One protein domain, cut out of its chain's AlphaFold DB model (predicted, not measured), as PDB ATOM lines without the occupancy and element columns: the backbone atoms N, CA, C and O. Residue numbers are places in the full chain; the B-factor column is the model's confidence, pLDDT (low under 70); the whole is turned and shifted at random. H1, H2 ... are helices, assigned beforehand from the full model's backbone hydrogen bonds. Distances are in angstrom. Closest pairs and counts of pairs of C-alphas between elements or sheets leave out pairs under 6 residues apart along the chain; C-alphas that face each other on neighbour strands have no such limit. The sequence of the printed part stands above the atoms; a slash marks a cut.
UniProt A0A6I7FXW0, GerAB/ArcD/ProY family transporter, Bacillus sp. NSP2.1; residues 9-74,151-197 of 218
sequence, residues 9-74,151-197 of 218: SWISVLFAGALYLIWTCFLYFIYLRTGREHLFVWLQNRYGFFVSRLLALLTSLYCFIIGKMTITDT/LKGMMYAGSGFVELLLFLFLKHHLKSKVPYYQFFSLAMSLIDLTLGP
ATOM      1  N   SER A   9     211.777 179.807 144.438       57.09
ATOM      2  CA  SER A   9     211.040 179.089 143.379       57.09
ATOM      3  C   SER A   9     209.851 179.864 142.804       57.09
ATOM      4  O   SER A   9     209.530 179.682 141.634       57.09
ATOM      5  N   TRP A  10     209.214 180.756 143.568       62.72
ATOM      6  CA  TRP A  10     208.082 181.548 143.072       62.72
ATOM      7  C   TRP A  10     208.499 182.529 141.958       62.72
ATOM      8  O   TRP A  10     207.768 182.695 140.982       62.72
ATOM      9  N   ILE A  11     209.712 183.098 142.028       66.19
ATOM     10  CA  ILE A  11     210.271 183.974 140.981       66.19
ATOM     11  C   ILE A  11     210.541 183.168 139.707       66.19
ATOM     12  O   ILE A  11     210.201 183.614 138.610       66.19
ATOM     13  N   SER A  12     211.087 181.954 139.836       68.12
ATOM     14  CA  SER A  12     211.243 181.036 138.701       68.12
ATOM     15  C   SER A  12     209.918 180.730 138.019       68.12
ATOM     16  O   SER A  12     209.868 180.701 136.791       68.12
ATOM     17  N   VAL A  13     208.851 180.509 138.793       68.94
ATOM     18  CA  VAL A  13     207.525 180.212 138.241       68.94
ATOM     19  C   VAL A  13     206.921 181.443 137.565       68.94
ATOM     20  O   VAL A  13     206.330 181.294 136.502       68.94
ATOM     21  N   LEU A  14     207.130 182.656 138.088       74.06
ATOM     22  CA  LEU A  14     206.697 183.888 137.417       74.06
ATOM     23  C   LEU A  14     207.427 184.119 136.089       74.06
ATOM     24  O   LEU A  14     206.779 184.384 135.076       74.06
ATOM     25  N   PHE A  15     208.755 183.976 136.057       76.19
ATOM     26  CA  PHE A  15     209.514 184.105 134.809       76.19
ATOM     27  C   PHE A  15     209.159 183.001 133.807       76.19
ATOM     28  O   PHE A  15     208.993 183.279 132.617       76.19
ATOM     29  N   ALA A  16     208.990 181.761 134.271       76.50
ATOM     30  CA  ALA A  16     208.514 180.666 133.432       76.50
ATOM     31  C   ALA A  16     207.086 180.917 132.928       76.50
ATOM     32  O   ALA A  16     206.813 180.671 131.758       76.50
ATOM     33  N   GLY A  17     206.203 181.460 133.768       78.38
ATOM     34  CA  GLY A  17     204.838 181.847 133.421       78.38
ATOM     35  C   GLY A  17     204.795 182.962 132.377       78.38
ATOM     36  O   GLY A  17     204.038 182.879 131.416       78.38
ATOM     37  N   ALA A  18     205.666 183.969 132.484       82.75
ATOM     38  CA  ALA A  18     205.790 185.020 131.474       82.75
ATOM     39  C   ALA A  18     206.248 184.458 130.117       82.75
ATOM     40  O   ALA A  18     205.627 184.736 129.087       82.75
ATOM     41  N   LEU A  19     207.286 183.611 130.107       82.81
ATOM     42  CA  LEU A  19     207.717 182.900 128.896       82.81
ATOM     43  C   LEU A  19     206.610 181.994 128.347       82.81
ATOM     44  O   LEU A  19     206.425 181.897 127.134       82.81
ATOM     45  N   TYR A  20     205.843 181.369 129.233       80.88
ATOM     46  CA  TYR A  20     204.730 180.513 128.867       80.88
ATOM     47  C   TYR A  20     203.574 181.278 128.225       80.88
ATOM     48  O   TYR A  20     202.989 180.795 127.256       80.88
ATOM     49  N   LEU A  21     203.266 182.490 128.685       83.56
ATOM     50  CA  LEU A  21     202.275 183.349 128.037       83.56
ATOM     51  C   LEU A  21     202.724 183.741 126.623       83.56
ATOM     52  O   LEU A  21     201.930 183.655 125.688       83.56
ATOM     53  N   ILE A  22     204.004 184.084 126.437       86.00
ATOM     54  CA  ILE A  22     204.574 184.359 125.105       86.00
ATOM     55  C   ILE A  22     204.457 183.119 124.205       86.00
ATOM     56  O   ILE A  22     204.014 183.212 123.057       86.00
ATOM     57  N   TRP A  23     204.800 181.946 124.735       84.00
ATOM     58  CA  TRP A  23     204.653 180.669 124.039       84.00
ATOM     59  C   TRP A  23     203.194 180.377 123.658       84.00
ATOM     60  O   TRP A  23     202.901 179.997 122.525       84.00
ATOM     61  N   THR A  24     202.259 180.639 124.568       83.19
ATOM     62  CA  THR A  24     200.814 180.486 124.361       83.19
ATOM     63  C   THR A  24     200.317 181.412 123.246       83.19
ATOM     64  O   THR A  24     199.573 180.967 122.370       83.19
ATOM     65  N   CYS A  25     200.783 182.665 123.190       85.56
ATOM     66  CA  CYS A  25     200.504 183.574 122.073       85.56
ATOM     67  C   CYS A  25     200.984 182.995 120.734       85.56
ATOM     68  O   CYS A  25     200.249 183.025 119.743       85.56
ATOM     69  N   PHE A  26     202.200 182.444 120.699       85.31
ATOM     70  CA  PHE A  26     202.768 181.836 119.494       85.31
ATOM     71  C   PHE A  26     201.961 180.612 119.032       85.31
ATOM     72  O   PHE A  26     201.605 180.499 117.855       85.31
ATOM     73  N   LEU A  27     201.586 179.735 119.965       83.94
ATOM     74  CA  LEU A  27     200.710 178.595 119.697       83.94
ATOM     75  C   LEU A  27     199.337 179.032 119.174       83.94
ATOM     76  O   LEU A  27     198.823 178.446 118.217       83.94
ATOM     77  N   TYR A  28     198.764 180.093 119.743       84.06
ATOM     78  CA  TYR A  28     197.492 180.641 119.280       84.06
ATOM     79  C   TYR A  28     197.597 181.248 117.871       84.06
ATOM     80  O   TYR A  28     196.690 181.098 117.050       84.06
ATOM     81  N   PHE A  29     198.727 181.871 117.531       85.12
ATOM     82  CA  PHE A  29     198.971 182.358 116.174       85.12
ATOM     83  C   PHE A  29     198.991 181.213 115.150       85.12
ATOM     84  O   PHE A  29     198.341 181.308 114.102       85.12
ATOM     85  N   ILE A  30     199.668 180.102 115.462       82.94
ATOM     86  CA  ILE A  30     199.643 178.894 114.621       82.94
ATOM     87  C   ILE A  30     198.213 178.355 114.534       82.94
ATOM     88  O   ILE A  30     197.724 178.094 113.435       82.94
ATOM     89  N   TYR A  31     197.498 178.282 115.663       81.81
ATOM     90  CA  TYR A  31     196.089 177.893 115.696       81.81
ATOM     91  C   TYR A  31     195.248 178.730 114.722       81.81
ATOM     92  O   TYR A  31     194.475 178.164 113.954       81.81
ATOM     93  N   LEU A  32     195.406 180.050 114.665       81.25
ATOM     94  CA  LEU A  32     194.661 180.875 113.708       81.25
ATOM     95  C   LEU A  32     195.023 180.557 112.246       81.25
ATOM     96  O   LEU A  32     194.141 180.523 111.387       81.25
ATOM     97  N   ARG A  33     196.299 180.273 111.958       80.25
ATOM     98  CA  ARG A  33     196.812 180.022 110.597       80.25
ATOM     99  C   ARG A  33     196.492 178.632 110.045       80.25
ATOM    100  O   ARG A  33     196.342 178.500 108.833       80.25
ATOM    101  N   THR A  34     196.370 177.616 110.899       76.06
ATOM    102  CA  THR A  34     196.077 176.229 110.482       76.06
ATOM    103  C   THR A  34     194.621 176.036 110.023       76.06
ATOM    104  O   THR A  34     194.292 175.036 109.394       76.06
ATOM    105  N   GLY A  35     193.705 176.970 110.315       72.94
ATOM    106  CA  GLY A  35     192.311 176.858 109.854       72.94
ATOM    107  C   GLY A  35     191.598 175.606 110.397       72.94
ATOM    108  O   GLY A  35     191.663 175.344 111.594       72.94
ATOM    109  N   ARG A  36     190.899 174.834 109.556       68.56
ATOM    110  CA  ARG A  36     190.250 173.556 109.945       68.56
ATOM    111  C   ARG A  36     191.019 172.307 109.502       68.56
ATOM    112  O   ARG A  36     190.586 171.188 109.778       68.56
ATOM    113  N   GLU A  37     192.141 172.491 108.820       73.88
ATOM    114  CA  GLU A  37     192.936 171.382 108.310       73.88
ATOM    115  C   GLU A  37     193.723 170.705 109.432       73.88
ATOM    116  O   GLU A  37     194.024 171.297 110.471       73.88
ATOM    117  N   HIS A  38     194.053 169.435 109.223       80.81
ATOM    118  CA  HIS A  38     194.939 168.706 110.115       80.81
ATOM    119  C   HIS A  38     196.330 169.354 110.094       80.81
ATOM    120  O   HIS A  38     196.852 169.644 109.017       80.81
ATOM    121  N   LEU A  39     196.947 169.566 111.264       81.50
ATOM    122  CA  LEU A  39     198.209 170.312 111.371       81.50
ATOM    123  C   LEU A  39     199.295 169.747 110.445       81.50
ATOM    124  O   LEU A  39     199.971 170.508 109.759       81.50
ATOM    125  N   PHE A  40     199.414 168.419 110.365       81.88
ATOM    126  CA  PHE A  40     200.400 167.764 109.501       81.88
ATOM    127  C   PHE A  40     200.082 167.896 108.004       81.88
ATOM    128  O   PHE A  40     201.006 167.957 107.196       81.88
ATOM    129  N   VAL A  41     198.803 168.001 107.629       83.69
ATOM    130  CA  VAL A  41     198.392 168.246 106.233       83.69
ATOM    131  C   VAL A  41     198.712 169.688 105.846       83.69
ATOM    132  O   VAL A  41     199.367 169.923 104.834       83.69
ATOM    133  N   TRP A  42     198.357 170.650 106.701       85.44
ATOM    134  CA  TRP A  42     198.703 172.060 106.506       85.44
ATOM    135  C   TRP A  42     200.221 172.264 106.386       85.44
ATOM    136  O   TRP A  42     200.710 172.994 105.522       85.44
ATOM    137  N   LEU A  43     200.983 171.569 107.232       84.50
ATOM    138  CA  LEU A  43     202.440 171.612 107.239       84.50
ATOM    139  C   LEU A  43     203.042 170.969 105.981       84.50
ATOM    140  O   LEU A  43     203.982 171.518 105.410       84.50
ATOM    141  N   GLN A  44     202.474 169.852 105.518       87.81
ATOM    142  CA  GLN A  44     202.876 169.202 104.271       87.81
ATOM    143  C   GLN A  44     202.631 170.109 103.063       87.81
ATOM    144  O   GLN A  44     203.511 170.225 102.212       87.81
ATOM    145  N   ASN A  45     201.486 170.795 103.019       86.50
ATOM    146  CA  ASN A  45     201.137 171.709 101.930       86.50
ATOM    147  C   ASN A  45     202.066 172.932 101.869       86.50
ATOM    148  O   ASN A  45     202.309 173.458 100.787       86.50
ATOM    149  N   ARG A  46     202.589 173.392 103.013       86.75
ATOM    150  CA  ARG A  46     203.391 174.623 103.087       86.75
ATOM    151  C   ARG A  46     204.905 174.411 103.054       86.75
ATOM    152  O   ARG A  46     205.607 175.248 102.498       86.75
ATOM    153  N   TYR A  47     205.401 173.332 103.657       85.19
ATOM    154  CA  TYR A  47     206.838 173.065 103.826       85.19
ATOM    155  C   TYR A  47     207.290 171.735 103.202       85.19
ATOM    156  O   TYR A  47     208.474 171.404 103.245       85.19
ATOM    157  N   GLY A  48     206.367 170.971 102.613       89.94
ATOM    158  CA  GLY A  48     206.653 169.719 101.922       89.94
ATOM    159  C   GLY A  48     206.577 168.465 102.801       89.94
ATOM    160  O   GLY A  48     206.476 168.505 104.030       89.94
ATOM    161  N   PHE A  49     206.630 167.309 102.137       88.06
ATOM    162  CA  PHE A  49     206.444 165.988 102.747       88.06
ATOM    163  C   PHE A  49     207.502 165.639 103.803       88.06
ATOM    164  O   PHE A  49     207.156 165.143 104.876       88.06
ATOM    165  N   PHE A  50     208.779 165.925 103.528       89.75
ATOM    166  CA  PHE A  50     209.884 165.585 104.430       89.75
ATOM    167  C   PHE A  50     209.765 166.290 105.784       89.75
ATOM    168  O   PHE A  50     209.832 165.637 106.825       89.75
ATOM    169  N   VAL A  51     209.521 167.606 105.773       89.31
ATOM    170  CA  VAL A  51     209.383 168.415 106.993       89.31
ATOM    171  C   VAL A  51     208.165 167.970 107.803       89.31
ATOM    172  O   VAL A  51     208.262 167.800 109.019       89.31
ATOM    173  N   SER A  52     207.036 167.712 107.134       88.38
ATOM    174  CA  SER A  52     205.823 167.245 107.809       88.38
ATOM    175  C   SER A  52     206.013 165.888 108.484       88.38
ATOM    176  O   SER A  52     205.670 165.722 109.657       88.38
ATOM    177  N   ARG A  53     206.634 164.927 107.791       89.00
ATOM    178  CA  ARG A  53     206.847 163.578 108.327       89.00
ATOM    179  C   ARG A  53     207.866 163.552 109.466       89.00
ATOM    180  O   ARG A  53     207.659 162.824 110.436       89.00
ATOM    181  N   LEU A  54     208.918 164.369 109.383       92.00
ATOM    182  CA  LEU A  54     209.877 164.541 110.476       92.00
ATOM    183  C   LEU A  54     209.191 165.105 111.726       92.00
ATOM    184  O   LEU A  54     209.333 164.543 112.810       92.00
ATOM    185  N   LEU A  55     208.398 166.170 111.578       89.50
ATOM    186  CA  LEU A  55     207.673 166.770 112.701       89.50
ATOM    187  C   LEU A  55     206.599 165.837 113.275       89.50
ATOM    188  O   LEU A  55     206.418 165.806 114.493       89.50
ATOM    189  N   ALA A  56     205.937 165.030 112.444       88.94
ATOM    190  CA  ALA A  56     205.016 163.993 112.906       88.94
ATOM    191  C   ALA A  56     205.725 162.923 113.749       88.94
ATOM    192  O   ALA A  56     205.223 162.545 114.808       88.94
ATOM    193  N   LEU A  57     206.911 162.478 113.326       91.69
ATOM    194  CA  LEU A  57     207.712 161.510 114.077       91.69
ATOM    195  C   LEU A  57     208.191 162.089 115.414       91.69
ATOM    196  O   LEU A  57     208.024 161.441 116.447       91.69
ATOM    197  N   LEU A  58     208.721 163.316 115.413       90.75
ATOM    198  CA  LEU A  58     209.157 164.004 116.633       90.75
ATOM    199  C   LEU A  58     208.000 164.204 117.616       90.75
ATOM    200  O   LEU A  58     208.151 163.951 118.808       90.75
ATOM    201  N   THR A  59     206.829 164.596 117.110       87.81
ATOM    202  CA  THR A  59     205.619 164.738 117.925       87.81
ATOM    203  C   THR A  59     205.184 163.401 118.517       87.81
ATOM    204  O   THR A  59     204.863 163.331 119.698       87.81
ATOM    205  N   SER A  60     205.172 162.333 117.716       90.00
ATOM    206  CA  SER A  60     204.790 160.997 118.185       90.00
ATOM    207  C   SER A  60     205.712 160.519 119.309       90.00
ATOM    208  O   SER A  60     205.244 160.066 120.355       90.00
ATOM    209  N   LEU A  61     207.027 160.709 119.141       92.06
ATOM    210  CA  LEU A  61     208.014 160.390 120.169       92.06
ATOM    211  C   LEU A  61     207.809 161.233 121.434       92.06
ATOM    212  O   LEU A  61     207.852 160.696 122.539       92.06
ATOM    213  N   TYR A  62     207.537 162.530 121.278       89.06
ATOM    214  CA  TYR A  62     207.209 163.420 122.390       89.06
ATOM    215  C   TYR A  62     205.978 162.930 123.170       89.06
ATOM    216  O   TYR A  62     206.062 162.761 124.387       89.06
ATOM    217  N   CYS A  63     204.877 162.608 122.481       88.75
ATOM    218  CA  CYS A  63     203.660 162.058 123.089       88.75
ATOM    219  C   CYS A  63     203.920 160.734 123.828       88.75
ATOM    220  O   CYS A  63     203.352 160.489 124.892       88.75
ATOM    221  N   PHE A  64     204.788 159.880 123.286       90.12
ATOM    222  CA  PHE A  64     205.147 158.620 123.929       90.12
ATOM    223  C   PHE A  64     205.961 158.837 125.213       90.12
ATOM    224  O   PHE A  64     205.678 158.219 126.242       90.12
ATOM    225  N   ILE A  65     206.950 159.737 125.175       90.25
ATOM    226  CA  ILE A  65     207.791 160.059 126.336       90.25
ATOM    227  C   ILE A  65     206.944 160.667 127.451       90.25
ATOM    228  O   ILE A  65     207.044 160.214 128.592       90.25
ATOM    229  N   ILE A  66     206.104 161.653 127.130       87.69
ATOM    230  CA  ILE A  66     205.270 162.298 128.143       87.69
ATOM    231  C   ILE A  66     204.256 161.313 128.729       87.69
ATOM    232  O   ILE A  66     204.169 161.206 129.944       87.69
ATOM    233  N   GLY A  67     203.611 160.481 127.901       88.12
ATOM    234  CA  GLY A  67     202.698 159.443 128.383       88.12
ATOM    235  C   GLY A  67     203.372 158.457 129.341       88.12
ATOM    236  O   GLY A  67     202.825 158.151 130.401       88.12
ATOM    237  N   LYS A  68     204.594 158.006 129.027       89.31
ATOM    238  CA  LYS A  68     205.385 157.157 129.932       89.31
ATOM    239  C   LYS A  68     205.687 157.868 131.258       89.31
ATOM    240  O   LYS A  68     205.549 157.247 132.315       89.31
ATOM    241  N   MET A  69     206.125 159.127 131.206       88.62
ATOM    242  CA  MET A  69     206.440 159.913 132.406       88.62
ATOM    243  C   MET A  69     205.199 160.062 133.292       88.62
ATOM    244  O   MET A  69     205.237 159.656 134.451       88.62
ATOM    245  N   THR A  70     204.068 160.490 132.726       88.00
ATOM    246  CA  THR A  70     202.817 160.690 133.468       88.00
ATOM    247  C   THR A  70     202.302 159.403 134.113       88.00
ATOM    248  O   THR A  70     201.877 159.427 135.269       88.00
ATOM    249  N   ILE A  71     202.357 158.263 133.410       88.94
ATOM    250  CA  ILE A  71     201.975 156.962 133.989       88.94
ATOM    251  C   ILE A  71     202.882 156.617 135.172       88.94
ATOM    252  O   ILE A  71     202.385 156.205 136.217       88.94
ATOM    253  N   THR A  72     204.197 156.793 135.016       87.62
ATOM    254  CA  THR A  72     205.173 156.480 136.070       87.62
ATOM    255  C   THR A  72     204.911 157.328 137.310       87.62
ATOM    256  O   THR A  72     204.733 156.774 138.391       87.62
ATOM    257  N   ASP A  73     204.783 158.644 137.141       84.69
ATOM    258  CA  ASP A  73     204.541 159.576 138.245       84.69
ATOM    259  C   ASP A  73     203.215 159.276 138.958       84.69
ATOM    260  O   ASP A  73     203.160 159.225 140.189       84.69
ATOM    261  N   THR A  74     202.154 158.990 138.195       85.81
ATOM    262  CA  THR A  74     200.827 158.663 138.741       85.81
ATOM    263  C   THR A  74     200.849 157.352 139.522       85.81
ATOM    264  O   THR A  74     200.351 157.284 140.646       85.81
ATOM    265  N   LEU A 151     217.035 179.669 136.769       64.00
ATOM    266  CA  LEU A 151     217.005 179.027 135.447       64.00
ATOM    267  C   LEU A 151     216.633 177.542 135.523       64.00
ATOM    268  O   LEU A 151     215.837 177.056 134.719       64.00
ATOM    269  N   LYS A 152     217.160 176.817 136.514       64.31
ATOM    270  CA  LYS A 152     216.815 175.405 136.709       64.31
ATOM    271  C   LYS A 152     215.341 175.233 137.087       64.31
ATOM    272  O   LYS A 152     214.681 174.348 136.546       64.31
ATOM    273  N   GLY A 153     214.814 176.100 137.957       61.56
ATOM    274  CA  GLY A 153     213.386 176.145 138.284       61.56
ATOM    275  C   GLY A 153     212.515 176.461 137.063       61.56
ATOM    276  O   GLY A 153     211.488 175.817 136.858       61.56
ATOM    277  N   MET A 154     212.967 177.374 136.197       67.31
ATOM    278  CA  MET A 154     212.268 177.711 134.953       67.31
ATOM    279  C   MET A 154     212.207 176.542 133.971       67.31
ATOM    280  O   MET A 154     211.174 176.348 133.341       67.31
ATOM    281  N   MET A 155     213.272 175.743 133.841       68.12
ATOM    282  CA  MET A 155     213.259 174.558 132.973       68.12
ATOM    283  C   MET A 155     212.262 173.497 133.459       68.12
ATOM    284  O   MET A 155     211.556 172.909 132.643       68.12
ATOM    285  N   TYR A 156     212.177 173.284 134.776       67.69
ATOM    286  CA  TYR A 156     211.218 172.349 135.375       67.69
ATOM    287  C   TYR A 156     209.766 172.827 135.238       67.69
ATOM    288  O   TYR A 156     208.898 172.044 134.859       67.69
ATOM    289  N   ALA A 157     209.485 174.105 135.503       67.69
ATOM    290  CA  ALA A 157     208.151 174.665 135.273       67.69
ATOM    291  C   ALA A 157     207.800 174.664 133.772       67.69
ATOM    292  O   ALA A 157     206.702 174.287 133.370       67.69
ATOM    293  N   GLY A 158     208.781 175.000 132.932       67.88
ATOM    294  CA  GLY A 158     208.665 175.023 131.480       67.88
ATOM    295  C   GLY A 158     208.281 173.676 130.877       67.88
ATOM    296  O   GLY A 158     207.501 173.659 129.931       67.88
ATOM    297  N   SER A 159     208.748 172.545 131.422       69.25
ATOM    298  CA  SER A 159     208.375 171.229 130.886       69.25
ATOM    299  C   SER A 159     206.887 170.910 131.043       69.25
ATOM    300  O   SER A 159     206.313 170.334 130.122       69.25
ATOM    301  N   GLY A 160     206.249 171.330 132.144       67.88
ATOM    302  CA  GLY A 160     204.799 171.155 132.336       67.88
ATOM    303  C   GLY A 160     203.970 172.036 131.395       67.88
ATOM    304  O   GLY A 160     202.879 171.682 130.967       67.88
ATOM    305  N   PHE A 161     204.533 173.167 130.985       70.50
ATOM    306  CA  PHE A 161     203.901 174.115 130.078       70.50
ATOM    307  C   PHE A 161     203.904 173.676 128.604       70.50
ATOM    308  O   PHE A 161     203.035 174.096 127.833       70.50
ATOM    309  N   VAL A 162     204.817 172.791 128.189       74.25
ATOM    310  CA  VAL A 162     204.869 172.299 126.795       74.25
ATOM    311  C   VAL A 162     203.613 171.498 126.417       74.25
ATOM    312  O   VAL A 162     203.263 171.442 125.239       74.25
ATOM    313  N   GLU A 163     202.867 170.969 127.389       75.38
ATOM    314  CA  GLU A 163     201.640 170.190 127.162       75.38
ATOM    315  C   GLU A 163     200.563 170.938 126.364       75.38
ATOM    316  O   GLU A 163     199.810 170.312 125.615       75.38
ATOM    317  N   LEU A 164     200.534 172.278 126.415       77.69
ATOM    318  CA  LEU A 164     199.630 173.093 125.589       77.69
ATOM    319  C   LEU A 164     199.807 172.853 124.082       77.69
ATOM    320  O   LEU A 164     198.875 173.069 123.305       77.69
ATOM    321  N   LEU A 165     200.980 172.378 123.653       80.25
ATOM    322  CA  LEU A 165     201.242 171.993 122.269       80.25
ATOM    323  C   LEU A 165     200.294 170.864 121.823       80.25
ATOM    324  O   LEU A 165     199.822 170.876 120.685       80.25
ATOM    325  N   LEU A 166     199.915 169.951 122.729       81.56
ATOM    326  CA  LEU A 166     198.981 168.858 122.435       81.56
ATOM    327  C   LEU A 166     197.597 169.359 121.998       81.56
ATOM    328  O   LEU A 166     196.923 168.719 121.183       81.56
ATOM    329  N   PHE A 167     197.201 170.547 122.460       79.31
ATOM    330  CA  PHE A 167     195.942 171.177 122.075       79.31
ATOM    331  C   PHE A 167     195.870 171.482 120.571       79.31
ATOM    332  O   PHE A 167     194.800 171.366 119.964       79.31
ATOM    333  N   LEU A 168     197.001 171.817 119.932       77.75
ATOM    334  CA  LEU A 168     197.036 172.067 118.488       77.75
ATOM    335  C   LEU A 168     196.698 170.810 117.679       77.75
ATOM    336  O   LEU A 168     196.057 170.928 116.633       77.75
ATOM    337  N   PHE A 169     197.076 169.622 118.156       78.62
ATOM    338  CA  PHE A 169     196.730 168.363 117.486       78.62
ATOM    339  C   PHE A 169     195.264 167.991 117.699       78.62
ATOM    340  O   PHE A 169     194.605 167.489 116.786       78.62
ATOM    341  N   LEU A 170     194.722 168.288 118.882       77.25
ATOM    342  CA  LEU A 170     193.328 167.989 119.201       77.25
ATOM    343  C   LEU A 170     192.337 168.885 118.446       77.25
ATOM    344  O   LEU A 170     191.174 168.519 118.275       77.25
ATOM    345  N   LYS A 171     192.807 170.023 117.925       75.56
ATOM    346  CA  LYS A 171     192.011 170.997 117.176       75.56
ATOM    347  C   LYS A 171     191.115 170.382 116.099       75.56
ATOM    348  O   LYS A 171     189.965 170.791 115.983       75.56
ATOM    349  N   HIS A 172     191.613 169.418 115.323       74.62
ATOM    350  CA  HIS A 172     190.840 168.808 114.230       74.62
ATOM    351  C   HIS A 172     189.589 168.058 114.727       74.62
ATOM    352  O   HIS A 172     188.619 167.899 113.992       74.62
ATOM    353  N   HIS A 173     189.579 167.651 115.996       74.25
ATOM    354  CA  HIS A 173     188.469 166.941 116.624       74.25
ATOM    355  C   HIS A 173     187.476 167.880 117.326       74.25
ATOM    356  O   HIS A 173     186.401 167.443 117.747       74.25
ATOM    357  N   LEU A 174     187.798 169.174 117.440       70.44
ATOM    358  CA  LEU A 174     186.922 170.179 118.032       70.44
ATOM    359  C   LEU A 174     185.936 170.701 116.980       70.44
ATOM    360  O   LEU A 174     186.316 171.301 115.976       70.44
ATOM    361  N   LYS A 175     184.635 170.510 117.231       63.41
ATOM    362  CA  LYS A 175     183.564 171.008 116.347       63.41
ATOM    363  C   LYS A 175     183.453 172.539 116.330       63.41
ATOM    364  O   LYS A 175     182.981 173.101 115.343       63.41
ATOM    365  N   SER A 176     183.863 173.209 117.409       65.25
ATOM    366  CA  SER A 176     183.687 174.653 117.602       65.25
ATOM    367  C   SER A 176     185.011 175.416 117.575       65.25
ATOM    368  O   SER A 176     186.068 174.871 117.896       65.25
ATOM    369  N   LYS A 177     184.945 176.700 117.204       70.06
ATOM    370  CA  LYS A 177     186.073 177.627 117.339       70.06
ATOM    371  C   LYS A 177     186.307 177.881 118.826       70.06
ATOM    372  O   LYS A 177     185.371 178.221 119.543       70.06
ATOM    373  N   VAL A 178     187.551 177.741 119.264       73.00
ATOM    374  CA  VAL A 178     187.944 178.017 120.646       73.00
ATOM    375  C   VAL A 178     188.327 179.498 120.719       73.00
ATOM    376  O   VAL A 178     189.265 179.906 120.025       73.00
ATOM    377  N   PRO A 179     187.594 180.337 121.476       78.44
ATOM    378  CA  PRO A 179     187.967 181.733 121.663       78.44
ATOM    379  C   PRO A 179     189.280 181.822 122.449       78.44
ATOM    380  O   PRO A 179     189.553 180.990 123.314       78.44
ATOM    381  N   TYR A 180     190.081 182.854 122.183       77.06
ATOM    382  CA  TYR A 180     191.383 183.037 122.836       77.06
ATOM    383  C   TYR A 180     191.280 183.055 124.366       77.06
ATOM    384  O   TYR A 180     192.141 182.491 125.029       77.06
ATOM    385  N   TYR A 181     190.207 183.617 124.931       76.06
ATOM    386  CA  TYR A 181     190.002 183.666 126.379       76.06
ATOM    387  C   TYR A 181     190.028 182.286 127.045       76.06
ATOM    388  O   TYR A 181     190.609 182.163 128.114       76.06
ATOM    389  N   GLN A 182     189.467 181.248 126.410       80.12
ATOM    390  CA  GLN A 182     189.496 179.879 126.951       80.12
ATOM    391  C   GLN A 182     190.907 179.280 126.918       80.12
ATOM    392  O   GLN A 182     191.299 178.531 127.809       80.12
ATOM    393  N   PHE A 183     191.680 179.622 125.888       77.50
ATOM    394  CA  PHE A 183     193.063 179.178 125.748       77.50
ATOM    395  C   PHE A 183     193.970 179.852 126.792       77.50
ATOM    396  O   PHE A 183     194.761 179.183 127.453       77.50
ATOM    397  N   PHE A 184     193.789 181.158 127.012       80.56
ATOM    398  CA  PHE A 184     194.506 181.912 128.044       80.56
ATOM    399  C   PHE A 184     194.072 181.552 129.467       80.56
ATOM    400  O   PHE A 184     194.923 181.489 130.348       80.56
ATOM    401  N   SER A 185     192.785 181.281 129.713       78.50
ATOM    402  CA  SER A 185     192.330 180.859 131.042       78.50
ATOM    403  C   SER A 185     192.931 179.512 131.434       78.50
ATOM    404  O   SER A 185     193.342 179.351 132.575       78.50
ATOM    405  N   LEU A 186     193.048 178.574 130.486       78.44
ATOM    406  CA  LEU A 186     193.707 177.290 130.724       78.44
ATOM    407  C   LEU A 186     195.199 177.473 131.050       78.44
ATOM    408  O   LEU A 186     195.692 176.857 131.992       78.44
ATOM    409  N   ALA A 187     195.893 178.361 130.332       79.44
ATOM    410  CA  ALA A 187     197.284 178.701 130.634       79.44
ATOM    411  C   ALA A 187     197.437 179.307 132.045       79.44
ATOM    412  O   ALA A 187     198.325 178.902 132.790       79.44
ATOM    413  N   MET A 188     196.546 180.224 132.439       77.25
ATOM    414  CA  MET A 188     196.547 180.811 133.785       77.25
ATOM    415  C   MET A 188     196.294 179.759 134.867       77.25
ATOM    416  O   MET A 188     197.070 179.673 135.811       77.25
ATOM    417  N   SER A 189     195.295 178.886 134.693       75.62
ATOM    418  CA  SER A 189     195.020 177.816 135.659       75.62
ATOM    419  C   SER A 189     196.203 176.855 135.840       75.62
ATOM    420  O   SER A 189     196.428 176.367 136.945       75.62
ATOM    421  N   LEU A 190     196.981 176.593 134.783       75.06
ATOM    422  CA  LEU A 190     198.203 175.783 134.870       75.06
ATOM    423  C   LEU A 190     199.331 176.505 135.621       75.06
ATOM    424  O   LEU A 190     200.056 175.869 136.390       75.06
ATOM    425  N   ILE A 191     199.467 177.823 135.443       73.56
ATOM    426  CA  ILE A 191     200.394 178.642 136.236       73.56
ATOM    427  C   ILE A 191     199.980 178.613 137.715       73.56
ATOM    428  O   ILE A 191     200.815 178.308 138.565       73.56
ATOM    429  N   ASP A 192     198.699 178.837 138.017       71.62
ATOM    430  CA  ASP A 192     198.163 178.830 139.384       71.62
ATOM    431  C   ASP A 192     198.385 177.474 140.074       71.62
ATOM    432  O   ASP A 192     198.822 177.410 141.227       71.62
ATOM    433  N   LEU A 193     198.162 176.372 139.349       70.56
ATOM    434  CA  LEU A 193     198.415 175.019 139.848       70.56
ATOM    435  C   LEU A 193     199.906 174.769 140.111       70.56
ATOM    436  O   LEU A 193     200.249 174.082 141.070       70.56
ATOM    437  N   THR A 194     200.794 175.328 139.288       70.06
ATOM    438  CA  THR A 194     202.250 175.190 139.458       70.06
ATOM    439  C   THR A 194     202.765 176.039 140.623       70.06
ATOM    440  O   THR A 194     203.745 175.672 141.277       70.06
ATOM    441  N   LEU A 195     202.104 177.159 140.922       64.75
ATOM    442  CA  LEU A 195     202.421 177.998 142.077       64.75
ATOM    443  C   LEU A 195     202.019 177.324 143.397       64.75
ATOM    444  O   LEU A 195     202.815 177.321 144.334       64.75
ATOM    445  N   GLY A 196     200.849 176.678 143.452       59.59
ATOM    446  CA  GLY A 196     200.268 176.129 144.689       59.59
ATOM    447  C   GLY A 196     201.198 175.260 145.564       59.59
ATOM    448  O   GLY A 196     201.292 175.511 146.762       59.59
ATOM    449  N   PRO A 197     201.917 174.254 145.025       57.38
ATOM    450  CA  PRO A 197     202.826 173.411 145.811       57.38
ATOM    451  C   PRO A 197     204.141 174.094 146.217       57.38
ATOM    452  O   PRO A 197     204.793 173.654 147.166       57.38
TER     453      PRO A 197
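Overview. This is residues 9 to 74 and 151 to 197 of the 218 residues of the protein "GerAB/ArcD/ProY family transporter" of Bacillus sp. NSP2.1 (UniProt A0A6I7FXW0). H1, H4 and H5 lie side by side as a bundle, short H2 crosses one end, and long H3 folds back near H4, its residues 67 to 74 sticking out. You will find 113 printed residues with five named helices, H1 to H5, and no named strand. This all-helix whole is compact, with radius of gyration of the C-alphas 15.4 A and spans of 43, 31 and 25 A.

Arrangement. Start at H1, residues 9 to 34; it touches H4, residues 151 to 173, the same way, closest C-alphas Ala 16 and Met 154, 5.0 A. H1 touches H5, residues 180 to 195, opposite ways, closest C-alphas Gly 17 and Ile 191, 6.2 A. H2, residues 39 to 47, and H3, residues 49 to 74, form a hairpin. Each O i to N i+4 pair is within hydrogen-bond range in H1, H2, H3 and H5; H4 has 9 of 19, and 16 of 20 O i to N i+3.

Along the chain. Find C-alpha 9 at (211.040, 179.089, 143.379); H1 runs 36.3 A. H3 runs 37.2 A; H5 ends at C-alpha 195, (202.421, 177.998, 142.077).

Size, cuts and confidence. Residues 75 to 150 are cut out, leaving 26.2 A between C-alphas 74 and 151. Confidence is under 70 at 21 residues, among them 151 to 160.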